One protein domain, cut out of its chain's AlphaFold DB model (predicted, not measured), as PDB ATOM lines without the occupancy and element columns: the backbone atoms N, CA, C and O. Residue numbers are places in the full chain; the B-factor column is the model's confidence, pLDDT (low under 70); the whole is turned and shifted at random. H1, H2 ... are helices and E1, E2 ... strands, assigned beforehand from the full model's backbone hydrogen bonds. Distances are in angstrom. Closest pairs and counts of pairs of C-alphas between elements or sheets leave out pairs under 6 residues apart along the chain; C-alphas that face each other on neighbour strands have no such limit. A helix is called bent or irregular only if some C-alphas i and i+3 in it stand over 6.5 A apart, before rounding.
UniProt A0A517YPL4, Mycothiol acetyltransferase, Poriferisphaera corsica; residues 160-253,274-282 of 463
ATOM      1  N   CYS A 160     194.262 176.773 167.035       97.81
ATOM      2  CA  CYS A 160     194.538 176.285 168.388       97.81
ATOM      3  C   CYS A 160     193.490 176.813 169.370       97.81
ATOM      4  O   CYS A 160     193.239 178.016 169.425       97.81
ATOM      5  N   ALA A 161     192.895 175.924 170.165       97.06
ATOM      6  CA  ALA A 161     191.879 176.288 171.150       97.06
ATOM      7  C   ALA A 161     191.818 175.278 172.303       97.06
ATOM      8  O   ALA A 161     192.380 174.183 172.227       97.06
ATOM      9  N   ARG A 162     191.098 175.631 173.375       97.19
ATOM     10  CA  ARG A 162     190.706 174.657 174.402       97.19
ATOM     11  C   ARG A 162     189.742 173.640 173.798       97.19
ATOM     12  O   ARG A 162     188.805 174.029 173.097       97.19
ATOM     13  N   ALA A 163     189.963 172.366 174.110       97.00
ATOM     14  CA  ALA A 163     189.091 171.282 173.693       97.00
ATOM     15  C   ALA A 163     187.688 171.472 174.284       97.00
ATOM     16  O   ALA A 163     187.529 171.751 175.475       97.00
ATOM     17  N   GLN A 164     186.669 171.313 173.447       95.56
ATOM     18  CA  GLN A 164     185.277 171.306 173.881       95.56
ATOM     19  C   GLN A 164     184.912 169.956 174.508       95.56
ATOM     20  O   GLN A 164     185.563 168.937 174.267       95.56
ATOM     21  N   SER A 165     183.813 169.908 175.270       93.06
ATOM     22  CA  SER A 165     183.369 168.676 175.944       93.06
ATOM     23  C   SER A 165     183.255 167.481 174.986       93.06
ATOM     24  O   SER A 165     183.725 166.398 175.321       93.06
ATOM     25  N   HIS A 166     182.722 167.691 173.777       94.25
ATOM     26  CA  HIS A 166     182.572 166.642 172.760       94.25
ATOM     27  C   HIS A 166     183.901 166.207 172.108       94.25
ATOM     28  O   HIS A 166     183.978 165.108 171.570       94.25
ATOM     29  N   GLU A 167     184.958 167.022 172.189       96.25
ATOM     30  CA  GLU A 167     186.293 166.726 171.639       96.25
ATOM     31  C   GLU A 167     187.205 166.036 172.669       96.25
ATOM     32  O   GLU A 167     188.240 165.479 172.309       96.25
ATOM     33  N   SER A 168     186.828 166.048 173.955       95.19
ATOM     34  CA  SER A 168     187.704 165.664 175.075       95.19
ATOM     35  C   SER A 168     188.330 164.280 174.911       95.19
ATOM     36  O   SER A 168     189.527 164.124 175.132       95.19
ATOM     37  N   ARG A 169     187.557 163.268 174.494       97.31
ATOM     38  CA  ARG A 169     188.080 161.900 174.335       97.31
ATOM     39  C   ARG A 169     189.109 161.804 173.211       97.31
ATOM     40  O   ARG A 169     190.172 161.229 173.417       97.31
ATOM     41  N   ALA A 170     188.830 162.406 172.056       97.69
ATOM     42  CA  ALA A 170     189.754 162.415 170.922       97.69
ATOM     43  C   ALA A 170     191.015 163.246 171.223       97.69
ATOM     44  O   ALA A 170     192.122 162.869 170.843       97.69
ATOM     45  N   ALA A 171     190.867 164.339 171.972       97.69
ATOM     46  CA  ALA A 171     191.976 165.152 172.447       97.69
ATOM     47  C   ALA A 171     192.858 164.393 173.459       97.69
ATOM     48  O   ALA A 171     194.082 164.446 173.360       97.69
ATOM     49  N   ILE A 172     192.263 163.636 174.391       97.81
ATOM     50  CA  ILE A 172     193.001 162.758 175.312       97.81
ATOM     51  C   ILE A 172     193.714 161.660 174.524       97.81
ATOM     52  O   ILE A 172     194.902 161.446 174.745       97.81
ATOM     53  N   ALA A 173     193.033 161.005 173.581       97.75
ATOM     54  CA  ALA A 173     193.651 160.005 172.715       97.75
ATOM     55  C   ALA A 173     194.868 160.588 171.983       97.75
ATOM     56  O   ALA A 173     195.956 160.026 172.058       97.75
ATOM     57  N   THR A 174     194.731 161.780 171.401       97.56
ATOM     58  CA  THR A 174     195.845 162.474 170.740       97.56
ATOM     59  C   THR A 174     196.979 162.769 171.724       97.56
ATOM     60  O   THR A 174     198.145 162.549 171.409       97.56
ATOM     61  N   LEU A 175     196.657 163.211 172.943       97.25
ATOM     62  CA  LEU A 175     197.639 163.512 173.987       97.25
ATOM     63  C   LEU A 175     198.477 162.289 174.384       97.25
ATOM     64  O   LEU A 175     199.680 162.430 174.580       97.25
ATOM     65  N   ILE A 176     197.868 161.110 174.528       96.31
ATOM     66  CA  ILE A 176     198.575 159.909 175.009       96.31
ATOM     67  C   ILE A 176     199.087 158.998 173.889       96.31
ATOM     68  O   ILE A 176     200.052 158.265 174.104       96.31
ATOM     69  N   LEU A 177     198.457 159.022 172.713       95.00
ATOM     70  CA  LEU A 177     198.733 158.104 171.599       95.00
ATOM     71  C   LEU A 177     199.375 158.791 170.396       95.00
ATOM     72  O   LEU A 177     200.013 158.117 169.594       95.00
ATOM     73  N   GLY A 178     199.209 160.109 170.264       94.06
ATOM     74  CA  GLY A 178     199.542 160.853 169.047       94.06
ATOM     75  C   GLY A 178     198.455 160.792 167.968       94.06
ATOM     76  O   GLY A 178     198.631 161.390 166.915       94.06
ATOM     77  N   GLU A 179     197.333 160.107 168.225       93.62
ATOM     78  CA  GLU A 179     196.240 159.911 167.264       93.62
ATOM     79  C   GLU A 179     194.856 160.100 167.917       93.62
ATOM     80  O   GLU A 179     194.662 159.708 169.075       93.62
ATOM     81  N   PRO A 180     193.859 160.649 167.197       95.25
ATOM     82  CA  PRO A 180     192.531 160.940 167.734       95.25
ATOM     83  C   PRO A 180     191.625 159.696 167.742       95.25
ATOM     84  O   PRO A 180     190.617 159.641 167.042       95.25
ATOM     85  N   LEU A 181     191.975 158.690 168.549       96.31
ATOM     86  CA  LEU A 181     191.229 157.435 168.718       96.31
ATOM     87  C   LEU A 181     190.390 157.444 170.020       96.31
ATOM     88  O   LEU A 181     190.827 156.892 171.031       96.31
ATOM     89  N   PRO A 182     189.194 158.071 170.053       95.75
ATOM     90  CA  PRO A 182     188.430 158.303 171.289       95.75
ATOM     91  C   PRO A 182     187.930 157.029 171.990       95.75
ATOM     92  O   PRO A 182     187.656 157.064 173.191       95.75
ATOM     93  N   GLU A 183     187.816 155.923 171.255       97.31
ATOM     94  CA  GLU A 183     187.351 154.624 171.762       97.31
ATOM     95  C   GLU A 183     188.500 153.720 172.239       97.31
ATOM     96  O   GLU A 183     188.270 152.582 172.647       97.31
ATOM     97  N   ASP A 184     189.753 154.190 172.187       97.44
ATOM     98  CA  ASP A 184     190.883 153.404 172.675       97.44
ATOM     99  C   ASP A 184     190.783 153.206 174.205       97.44
ATOM    100  O   ASP A 184     190.670 154.191 174.941       97.44
ATOM    101  N   PRO A 185     190.891 151.968 174.731       96.38
ATOM    102  CA  PRO A 185     190.762 151.692 176.165       96.38
ATOM    103  C   PRO A 185     191.735 152.472 177.063       96.38
ATOM    104  O   PRO A 185     191.480 152.658 178.255       96.38
ATOM    105  N   ARG A 186     192.868 152.937 176.522       96.62
ATOM    106  CA  ARG A 186     193.839 153.761 177.258       96.62
ATOM    107  C   ARG A 186     193.286 155.151 177.580       96.62
ATOM    108  O   ARG A 186     193.716 155.749 178.565       96.62
ATOM    109  N   VAL A 187     192.317 155.645 176.806       97.25
ATOM    110  CA  VAL A 187     191.598 156.896 177.094       97.25
ATOM    111  C   VAL A 187     190.811 156.754 178.393       97.25
ATOM    112  O   VAL A 187     190.947 157.597 179.280       97.25
ATOM    113  N   ASP A 188     190.066 155.658 178.562       96.19
ATOM    114  CA  ASP A 188     189.315 155.398 179.796       96.19
ATOM    115  C   ASP A 188     190.243 155.226 181.000       96.19
ATOM    116  O   ASP A 188     189.966 155.753 182.076       96.19
ATOM    117  N   GLN A 189     191.384 154.553 180.814       94.38
ATOM    118  CA  GLN A 189     192.400 154.421 181.863       94.38
ATOM    119  C   GLN A 189     192.961 155.782 182.292       94.38
ATOM    120  O   GLN A 189     193.089 156.031 183.490       94.38
ATOM    121  N   MET A 190     193.262 156.673 181.342       94.44
ATOM    122  CA  MET A 190     193.737 158.028 181.637       94.44
ATOM    123  C   MET A 190     192.667 158.857 182.364       94.44
ATOM    124  O   MET A 190     192.976 159.515 183.355       94.44
ATOM    125  N   ILE A 191     191.405 158.797 181.928       94.88
ATOM    126  CA  ILE A 191     190.294 159.506 182.585       94.88
ATOM    127  C   ILE A 191     190.086 158.992 184.016       94.88
ATOM    128  O   ILE A 191     189.971 159.791 184.951       94.88
ATOM    129  N   ALA A 192     190.070 157.671 184.202       93.69
ATOM    130  CA  ALA A 192     189.929 157.047 185.513       93.69
ATOM    131  C   ALA A 192     191.099 157.410 186.436       93.69
ATOM    132  O   ALA A 192     190.880 157.746 187.600       93.69
ATOM    133  N   TYR A 193     192.329 157.408 185.912       90.69
ATOM    134  CA  TYR A 193     193.512 157.844 186.647       90.69
ATOM    135  C   TYR A 193     193.414 159.316 187.061       90.69
ATOM    136  O   TYR A 193     193.595 159.625 188.237       90.69
ATOM    137  N   ALA A 194     193.071 160.213 186.132       91.25
ATOM    138  CA  ALA A 194     192.920 161.636 186.420       91.25
ATOM    139  C   ALA A 194     191.835 161.887 187.474       91.25
ATOM    140  O   ALA A 194     192.041 162.677 188.388       91.25
ATOM    141  N   THR A 195     190.715 161.162 187.411       90.88
ATOM    142  CA  THR A 195     189.640 161.262 188.409       90.88
ATOM    143  C   THR A 195     190.106 160.766 189.778       90.88
ATOM    144  O   THR A 195     189.908 161.454 190.776       90.88
ATOM    145  N   ALA A 196     190.777 159.612 189.838       87.00
ATOM    146  CA  ALA A 196     191.301 159.062 191.088       87.00
ATOM    147  C   ALA A 196     192.382 159.953 191.725       87.00
ATOM    148  O   ALA A 196     192.466 160.030 192.948       87.00
ATOM    149  N   ALA A 197     193.187 160.634 190.905       83.44
ATOM    150  CA  ALA A 197     194.216 161.575 191.338       83.44
ATOM    151  C   ALA A 197     193.704 163.023 191.495       83.44
ATOM    152  O   ALA A 197     194.490 163.922 191.783       83.44
ATOM    153  N   ASN A 198     192.398 163.259 191.308       86.44
ATOM    154  CA  ASN A 198     191.759 164.577 191.364       86.44
ATOM    155  C   ASN A 198     192.396 165.629 190.423       86.44
ATOM    156  O   ASN A 198     192.455 166.821 190.732       86.44
ATOM    157  N   TYR A 199     192.876 165.197 189.256       87.75
ATOM    158  CA  TYR A 199     193.378 166.073 188.206       87.75
ATOM    159  C   TYR A 199     192.252 166.527 187.277       87.75
ATOM    160  O   TYR A 199     191.510 165.730 186.704       87.75
ATOM    161  N   SER A 200     192.158 167.841 187.074       88.38
ATOM    162  CA  SER A 200     191.236 168.426 186.103       88.38
ATOM    163  C   SER A 200     191.802 168.318 184.688       88.38
ATOM    164  O   SER A 200     192.851 168.883 184.388       88.38
ATOM    165  N   LEU A 201     191.054 167.675 183.792       91.50
ATOM    166  CA  LEU A 201     191.368 167.615 182.358       91.50
ATOM    167  C   LEU A 201     190.794 168.805 181.564       91.50
ATOM    168  O   LEU A 201     190.859 168.823 180.340       91.50
ATOM    169  N   LYS A 202     190.229 169.818 182.237       89.94
ATOM    170  CA  LYS A 202     189.570 170.969 181.581       89.94
ATOM    171  C   LYS A 202     190.530 171.894 180.829       89.94
ATOM    172  O   LYS A 202     190.105 172.650 179.965       89.94
ATOM    173  N   ASN A 203     191.815 171.853 181.168       93.31
ATOM    174  CA  ASN A 203     192.864 172.649 180.531       93.31
ATOM    175  C   ASN A 203     193.552 171.866 179.402       93.31
ATOM    176  O   ASN A 203     194.772 171.932 179.236       93.31
ATOM    177  N   LEU A 204     192.759 171.098 178.658       97.12
ATOM    178  CA  LEU A 204     193.183 170.391 177.465       97.12
ATOM    179  C   LEU A 204     193.045 171.320 176.258       97.12
ATOM    180  O   LEU A 204     192.010 171.953 176.049       97.12
ATOM    181  N   TRP A 205     194.109 171.409 175.481       98.19
ATOM    182  CA  TRP A 205     194.249 172.244 174.301       98.19
ATOM    183  C   TRP A 205     194.487 171.361 173.090       98.19
ATOM    184  O   TRP A 205     195.183 170.351 173.188       98.19
ATOM    185  N   ILE A 206     193.924 171.753 171.952       98.25
ATOM    186  CA  ILE A 206     194.065 171.041 170.685       98.25
ATOM    187  C   ILE A 206     194.421 171.992 169.552       98.25
ATOM    188  O   ILE A 206     194.007 173.155 169.543       98.25
ATOM    189  N   ALA A 207     195.171 171.469 168.588       97.81
ATOM    190  CA  ALA A 207     195.328 172.064 167.272       97.81
ATOM    191  C   ALA A 207     194.468 171.292 166.265       97.81
ATOM    192  O   ALA A 207     194.481 170.059 166.275       97.81
ATOM    193  N   LYS A 208     193.734 172.004 165.405       96.94
ATOM    194  CA  LYS A 208     192.860 171.419 164.381       96.94
ATOM    195  C   LYS A 208     193.165 171.960 162.995       96.94
ATOM    196  O   LYS A 208     193.419 173.156 162.862       96.94
ATOM    197  N   ASP A 209     193.082 171.103 161.986       94.94
ATOM    198  CA  ASP A 209     193.105 171.515 160.579       94.94
ATOM    199  C   ASP A 209     191.776 172.199 160.161       94.94
ATOM    200  O   ASP A 209     190.836 172.280 160.966       94.94
ATOM    201  N   PRO A 210     191.646 172.709 158.920       94.81
ATOM    202  CA  PRO A 210     190.418 173.354 158.451       94.81
ATOM    203  C   PRO A 210     189.236 172.387 158.313       94.81
ATOM    204  O   PRO A 210     188.088 172.823 158.255       94.81
ATOM    205  N   GLN A 211     189.501 171.081 158.263       94.31
ATOM    206  CA  GLN A 211     188.502 170.016 158.241       94.31
ATOM    207  C   GLN A 211     188.077 169.585 159.660       94.31
ATOM    208  O   GLN A 211     187.256 168.680 159.799       94.31
ATOM    209  N   ASN A 212     188.558 170.271 160.706       92.75
ATOM    210  CA  ASN A 212     188.353 169.971 162.127       92.75
ATOM    211  C   ASN A 212     189.002 168.669 162.629       92.75
ATOM    212  O   ASN A 212     188.690 168.233 163.741       92.75
ATOM    213  N   ALA A 213     189.927 168.064 161.884       94.44
ATOM    214  CA  ALA A 213     190.696 166.940 162.400       94.44
ATOM    215  C   ALA A 213     191.697 167.429 163.456       94.44
ATOM    216  O   ALA A 213     192.387 168.433 163.267       94.44
ATOM    217  N   ILE A 214     191.777 166.718 164.584       96.88
ATOM    218  CA  ILE A 214     192.729 167.030 165.655       96.88
ATOM    219  C   ILE A 214     194.125 166.589 165.211       96.88
ATOM    220  O   ILE A 214     194.367 165.406 164.987       96.88
ATOM    221  N   LEU A 215     195.041 167.551 165.122       95.88
ATOM    222  CA  LEU A 215     196.430 167.346 164.708       95.88
ATOM    223  C   LEU A 215     197.367 167.114 165.894       95.88
ATOM    224  O   LEU A 215     198.383 166.438 165.770       95.88
ATOM    225  N   SER A 216     197.070 167.741 167.033       97.38
ATOM    226  CA  SER A 216     197.919 167.700 168.220       97.38
ATOM    227  C   SER A 216     197.135 168.100 169.465       97.38
ATOM    228  O   SER A 216     196.143 168.828 169.375       97.38
ATOM    229  N   ALA A 217     197.594 167.639 170.627       98.12
ATOM    230  CA  ALA A 217     197.026 167.979 171.923       98.12
ATOM    231  C   ALA A 217     198.100 168.345 172.958       98.12
ATOM    232  O   ALA A 217     199.237 167.861 172.908       98.12
ATOM    233  N   LEU A 218     197.706 169.186 173.914       97.88
ATOM    234  CA  LEU A 218     198.497 169.642 175.055       97.88
ATOM    235  C   LEU A 218     197.597 169.707 176.290       97.88
ATOM    236  O   LEU A 218     196.510 170.274 176.234       97.88
ATOM    237  N   LEU A 219     198.049 169.180 177.425       97.50
ATOM    238  CA  LEU A 219     197.360 169.311 178.709       97.50
ATOM    239  C   LEU A 219     198.198 170.142 179.680       97.50
ATOM    240  O   LEU A 219     199.364 169.828 179.907       97.50
ATOM    241  N   MET A 220     197.588 171.165 180.282       94.88
ATOM    242  CA  MET A 220     198.183 171.925 181.382       94.88
ATOM    243  C   MET A 220     197.481 171.579 182.696       94.88
ATOM    244  O   MET A 220     196.289 171.835 182.859       94.88
ATOM    245  N   ILE A 221     198.218 171.017 183.649       92.38
ATOM    246  CA  ILE A 221     197.716 170.698 184.986       92.38
ATOM    247  C   ILE A 221     198.260 171.740 185.970       92.38
ATOM    248  O   ILE A 221     199.473 171.774 186.192       92.38
ATOM    249  N   PRO A 222     197.410 172.592 186.576       90.31
ATOM    250  CA  PRO A 222     197.852 173.467 187.650       90.31
ATOM    251  C   PRO A 222     198.236 172.623 188.868       90.31
ATOM    252  O   PRO A 222     197.549 171.665 189.221       90.31
ATOM    253  N   THR A 223     199.327 172.997 189.519       86.94
ATOM    254  CA  THR A 223     199.850 172.342 190.717       86.94
ATOM    255  C   THR A 223     199.888 173.338 191.876       86.94
ATOM    256  O   THR A 223     200.099 174.537 191.651       86.94
ATOM    257  N   PRO A 224     199.673 172.883 193.124       86.81
ATOM    258  CA  PRO A 224     199.871 173.728 194.294       86.81
ATOM    259  C   PRO A 224     201.262 174.373 194.291       86.81
ATOM    260  O   PRO A 224     202.239 173.774 193.851       86.81
ATOM    261  N   GLY A 225     201.351 175.611 194.780       83.38
ATOM    262  CA  GLY A 225     202.596 176.381 194.724       83.38
ATOM    263  C   GLY A 225     202.789 177.200 193.449       83.38
ATOM    264  O   GLY A 225     203.905 177.629 193.154       83.38
ATOM    265  N   GLY A 226     201.712 177.417 192.697       85.94
ATOM    266  CA  GLY A 226     201.689 178.339 191.570       85.94
ATOM    267  C   GLY A 226     202.567 177.908 190.403       85.94
ATOM    268  O   GLY A 226     203.223 178.747 189.785       85.94
ATOM    269  N   ALA A 227     202.590 176.607 190.111       88.69
ATOM    270  CA  ALA A 227     203.228 176.059 188.923       88.69
ATOM    271  C   ALA A 227     202.215 175.286 188.065       88.69
ATOM    272  O   ALA A 227     201.276 174.694 188.590       88.69
ATOM    273  N   GLY A 228     202.408 175.249 186.748       91.88
ATOM    274  CA  GLY A 228     201.629 174.428 185.820       91.88
ATOM    275  C   GLY A 228     202.497 173.374 185.139       91.88
ATOM    276  O   GLY A 228     203.486 173.718 184.498       91.88
ATOM    277  N   MET A 229     202.118 172.101 185.232       94.00
ATOM    278  CA  MET A 229     202.771 171.015 184.499       94.00
ATOM    279  C   MET A 229     202.154 170.867 183.111       94.00
ATOM    280  O   MET A 229     200.937 170.754 182.982       94.00
ATOM    281  N   ILE A 230     202.992 170.851 182.080       96.19
ATOM    282  CA  ILE A 230     202.580 170.738 180.682       96.19
ATOM    283  C   ILE A 230     202.979 169.378 180.130       96.19
ATOM    284  O   ILE A 230     204.151 168.987 180.167       96.19
ATOM    285  N   PHE A 231     201.992 168.707 179.546       97.12
ATOM    286  CA  PHE A 231     202.127 167.445 178.833       97.12
ATOM    287  C   PHE A 231     201.758 167.664 177.368       97.12
ATOM    288  O   PHE A 231     200.742 168.290 177.069       97.12
ATOM    289  N   LEU A 232     202.585 167.154 176.461       96.75
ATOM    290  CA  LEU A 232     202.452 167.331 175.017       96.75
ATOM    291  C   LEU A 232     202.186 165.973 174.374       96.75
ATOM    292  O   LEU A 232     202.740 164.964 174.813       96.75
ATOM    293  N   SER A 233     201.378 165.961 173.318       96.62
ATOM    294  CA  SER A 233     201.205 164.770 172.484       96.62
ATOM    295  C   SER A 233     202.535 164.282 171.875       96.62
ATOM    296  O   SER A 233     203.457 165.078 171.645       96.62
ATOM    297  N   PRO A 234     202.674 162.969 171.612       94.38
ATOM    298  CA  PRO A 234     203.760 162.434 170.802       94.38
ATOM    299  C   PRO A 234     203.869 163.143 169.446       94.38
ATOM    300  O   PRO A 234     202.875 163.554 168.857       94.38
ATOM    301  N   THR A 235     205.094 163.277 168.942       89.75
ATOM    302  CA  THR A 235     205.397 163.965 167.683       89.75
ATOM    303  C   THR A 235     206.435 163.156 166.938       89.75
ATOM    304  O   THR A 235     207.548 162.981 167.435       89.75
ATOM    305  N   ALA A 236     206.046 162.616 165.787       82.25
ATOM    306  CA  ALA A 236     206.868 161.677 165.030       82.25
ATOM    307  C   ALA A 236     207.645 162.349 163.889       82.25
ATOM    308  O   ALA A 236     208.610 161.768 163.397       82.25
ATOM    309  N   SER A 237     207.239 163.552 163.466       87.25
ATOM    310  CA  SER A 237     207.865 164.270 162.355       87.25
ATOM    311  C   SER A 237     208.188 165.727 162.688       87.25
ATOM    312  O   SER A 237     207.558 166.366 163.536       87.25
ATOM    313  N   ALA A 238     209.169 166.278 161.971       87.81
ATOM    314  CA  ALA A 238     209.546 167.683 162.085       87.81
ATOM    315  C   ALA A 238     208.389 168.628 161.714       87.81
ATOM    316  O   ALA A 238     208.219 169.652 162.374       87.81
ATOM    317  N   ASP A 239     207.548 168.245 160.752       89.06
ATOM    318  CA  ASP A 239     206.428 169.057 160.248       89.06
ATOM    319  C   ASP A 239     205.348 169.326 161.307       89.06
ATOM    320  O   ASP A 239     204.617 170.310 161.231       89.06
ATOM    321  N   GLN A 240     205.268 168.484 162.339       90.44
ATOM    322  CA  GLN A 240     204.354 168.662 163.469       90.44
ATOM    323  C   GLN A 240     204.908 169.612 164.551       90.44
ATOM    324  O   GLN A 240     204.165 170.069 165.421       90.44
ATOM    325  N   THR A 241     206.204 169.943 164.510       94.62
ATOM    326  CA  THR A 241     206.862 170.797 165.520       94.62
ATOM    327  C   THR A 241     206.269 172.218 165.568       94.62
ATOM    328  O   THR A 241     205.957 172.676 166.671       94.62
ATOM    329  N   PRO A 242     206.028 172.913 164.431       96.00
ATOM    330  CA  PRO A 242     205.385 174.232 164.437       96.00
ATOM    331  C   PRO A 242     203.959 174.217 165.007       96.00
ATOM    332  O   PRO A 242     203.547 175.175 165.660       96.00
ATOM    333  N   ILE A 243     203.220 173.117 164.819       96.31
ATOM    334  CA  ILE A 243     201.862 172.952 165.361       96.31
ATOM    335  C   ILE A 243     201.914 172.916 166.891       96.31
ATOM    336  O   ILE A 243     201.181 173.647 167.555       96.31
ATOM    337  N   LEU A 244     202.816 172.110 167.465       96.62
ATOM    338  CA  LEU A 244     203.014 172.058 168.915       96.62
ATOM    339  C   LEU A 244     203.487 173.391 169.498       96.62
ATOM    340  O   LEU A 244     203.046 173.779 170.583       96.62
ATOM    341  N   GLN A 245     204.379 174.089 168.794       97.44
ATOM    342  CA  GLN A 245     204.852 175.409 169.202       97.44
ATOM    343  C   GLN A 245     203.676 176.387 169.304       97.44
ATOM    344  O   GLN A 245     203.468 176.991 170.357       97.44
ATOM    345  N   ALA A 246     202.884 176.508 168.237       97.50
ATOM    346  CA  ALA A 246     201.731 177.399 168.191       97.50
ATOM    347  C   ALA A 246     200.666 177.016 169.231       97.50
ATOM    348  O   ALA A 246     200.123 177.888 169.910       97.50
ATOM    349  N   LEU A 247     200.425 175.716 169.436       97.81
ATOM    350  CA  LEU A 247     199.518 175.222 170.473       97.81
ATOM    351  C   LEU A 247     199.983 175.615 171.880       97.81
ATOM    352  O   LEU A 247     199.179 176.044 172.709       97.81
ATOM    353  N   THR A 248     201.287 175.514 172.142       97.56
ATOM    354  CA  THR A 248     201.892 175.925 173.414       97.56
ATOM    355  C   THR A 248     201.751 177.430 173.627       97.56
ATOM    356  O   THR A 248     201.325 177.857 174.700       97.56
ATOM    357  N   GLN A 249     202.042 178.240 172.607       96.56
ATOM    358  CA  GLN A 249     201.893 179.698 172.665       96.56
ATOM    359  C   GLN A 249     200.434 180.119 172.880       96.56
ATOM    360  O   GLN A 249     200.173 180.989 173.706       96.56
ATOM    361  N   ALA A 250     199.479 179.476 172.203       96.44
ATOM    362  CA  ALA A 250     198.053 179.731 172.397       96.44
ATOM    363  C   ALA A 250     197.606 179.408 173.832       96.44
ATOM    364  O   ALA A 250     196.878 180.190 174.446       96.44
ATOM    365  N   MET A 251     198.088 178.291 174.393       95.38
ATOM    366  CA  MET A 251     197.819 177.932 175.784       95.38
ATOM    367  C   MET A 251     198.369 178.981 176.750       95.38
ATOM    368  O   MET A 251     197.619 179.396 177.635       95.38
ATOM    369  N   LEU A 252     199.622 179.420 176.569       93.81
ATOM    370  CA  LEU A 252     200.267 180.446 177.397       93.81
ATOM    371  C   LEU A 252     199.552 181.802 177.295       93.81
ATOM    372  O   LEU A 252     199.236 182.403 178.314       93.81
ATOM    373  N   ALA A 253     199.230 182.257 176.082       92.38
ATOM    374  CA  ALA A 253     198.570 183.544 175.845       92.38
ATOM    375  C   ALA A 253     197.159 183.627 176.453       92.38
ATOM    376  O   ALA A 253     196.668 184.712 176.756       92.38
ATOM    377  N   HIS A 274     211.472 166.725 169.096       95.69
ATOM    378  CA  HIS A 274     210.465 167.599 168.489       95.69
ATOM    379  C   HIS A 274     209.696 168.399 169.542       95.69
ATOM    380  O   HIS A 274     209.580 169.617 169.427       95.69
ATOM    381  N   GLN A 275     209.256 167.749 170.620       97.12
ATOM    382  CA  GLN A 275     208.575 168.411 171.734       97.12
ATOM    383  C   GLN A 275     209.493 169.422 172.421       97.12
ATOM    384  O   GLN A 275     209.081 170.548 172.692       97.12
ATOM    385  N   GLN A 276     210.754 169.048 172.655       96.94
ATOM    386  CA  GLN A 276     211.750 169.969 173.198       96.94
ATOM    387  C   GLN A 276     211.924 171.199 172.297       96.94
ATOM    388  O   GLN A 276     211.900 172.325 172.787       96.94
ATOM    389  N   THR A 277     212.065 170.994 170.986       97.00
ATOM    390  CA  THR A 277     212.231 172.084 170.011       97.00
ATOM    391  C   THR A 277     211.016 173.011 170.003       97.00
ATOM    392  O   THR A 277     211.179 174.229 170.061       97.00
ATOM    393  N   ALA A 278     209.804 172.448 170.005       97.38
ATOM    394  CA  ALA A 278     208.560 173.211 170.050       97.38
ATOM    395  C   ALA A 278     208.451 174.073 171.317       97.38
ATOM    396  O   ALA A 278     208.095 175.247 171.230       97.38
ATOM    397  N   LEU A 279     208.798 173.524 172.487       97.88
ATOM    398  CA  LEU A 279     208.785 174.264 173.751       97.88
ATOM    399  C   LEU A 279     209.792 175.418 173.753       97.88
ATOM    400  O   LEU A 279     209.436 176.535 174.126       97.88
ATOM    401  N   LEU A 280     211.030 175.176 173.316       97.69
ATOM    402  CA  LEU A 280     212.054 176.225 173.231       97.69
ATOM    403  C   LEU A 280     211.611 177.355 172.292       97.69
ATOM    404  O   LEU A 280     211.708 178.530 172.641       97.69
ATOM    405  N   ALA A 281     211.045 177.006 171.135       96.88
ATOM    406  CA  ALA A 281     210.501 177.974 170.185       96.88
ATOM    407  C   ALA A 281     209.244 178.700 170.714       96.88
ATOM    408  O   ALA A 281     208.942 179.818 170.294       96.88
ATOM    409  N   ALA A 282     208.523 178.100 171.666       96.81
ATOM    410  CA  ALA A 282     207.417 178.727 172.387       96.81
ATOM    411  C   ALA A 282     207.876 179.626 173.555       96.81
ATOM    412  O   ALA A 282     207.035 180.224 174.223       96.81
TER     413      ALA A 282
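Overview. This is residues 160 to 253 and 274 to 282 of the 463 residues of the protein "Mycothiol acetyltransferase" of Poriferisphaera corsica (UniProt A0A517YPL4). A twisted sheet of four strands lies between helices, with H1 crossing one face and H3 running slantwise over the opposite face. H4 packs on H3, while H2 meets H1 near its own beginning and sticks out from the body with residues 192 to 196. The printed part has 103 residues, with four named helices and four named strands in the order E1 H1 H2 E2 E3 E4 H3 H4. The sheet runs E1 E2 E3 E4, all antiparallel, and the class is mixed, helices and strands. The whole is compact, with a radius of gyration of the C-alphas of 13.0 A and spans of 35 by 35 by 21 A.

Arrangement. In the sheet, E2, residues 204 to 208, E3, residues 214 to 223, and E4, residues 227 to 232, form a meander, each strand the antiparallel neighbour of the one before. E2 and E3 are a hairpin, with N 205 and O 218 within hydrogen-bond range at 2.8 A. E3 and E4 are a hairpin too, with N 223 and O 227 at 2.7 A. E1, residues 160 to 162, is the edge strand beside E2, with N 206 and O 161 at 2.9 A. The sheet is only just strongly twisted, its C-alphas up to 4.1 A off the best plane. Three layers, helices on both faces of the sheet, are made by H1, residues 165 to 177, the sheet, and H3, residues 238 to 253. H1 runs across the strands at a height over the sheet of 7.9 A; its closest C-alphas to E3 are those of Leu 175 and Ala 217, 5.0 A. H3 runs slantwise to the strands over E2 and E3, at 46 degrees to E2 on the local plane. H4, residues 274 to 281, touches H3 at a steep tilt of 47 degrees, the same way, closest at the C-alphas of Gln 245 and Ala 278, 4.4 A; it only grazes the sheet. H2, residues 185 to 196, is not on the sheet; with residues 186 to 190 alone it touches H1, closest at the C-alphas of Val 187 and Ala 173, 5.7 A. Every O i to N i+4 pair is within hydrogen-bond range in H2 and H4, against 7 of 9 in H1 and 10 of 12 in H3.

Along the chain. E1 begins at C-alpha 160, (194.538, 176.285, 168.388). E3 is 26.6 A long, H3 23.7 A, H1 19.1 A, H2 16.7 A and E4 16.4 A. H1 is irregular, with C-alphas 166 and 169 7.4 A apart, and H3 only just, with C-alphas 239 and 242 6.7 A apart. H4 ends at C-alpha 281, (210.501, 177.974, 170.185).

Size, cuts and confidence. The two C-alphas farthest apart, those of Gln 211 and Gly 225, are 39.6 A apart. Residues 254 to 273 are not printed, and C-alphas 253 and 274 stand 21.2 A apart across the cut. Of the links that are printed whole, none is long. The mean pLDDT of the printed part is 94.4, and no printed residue is under 70.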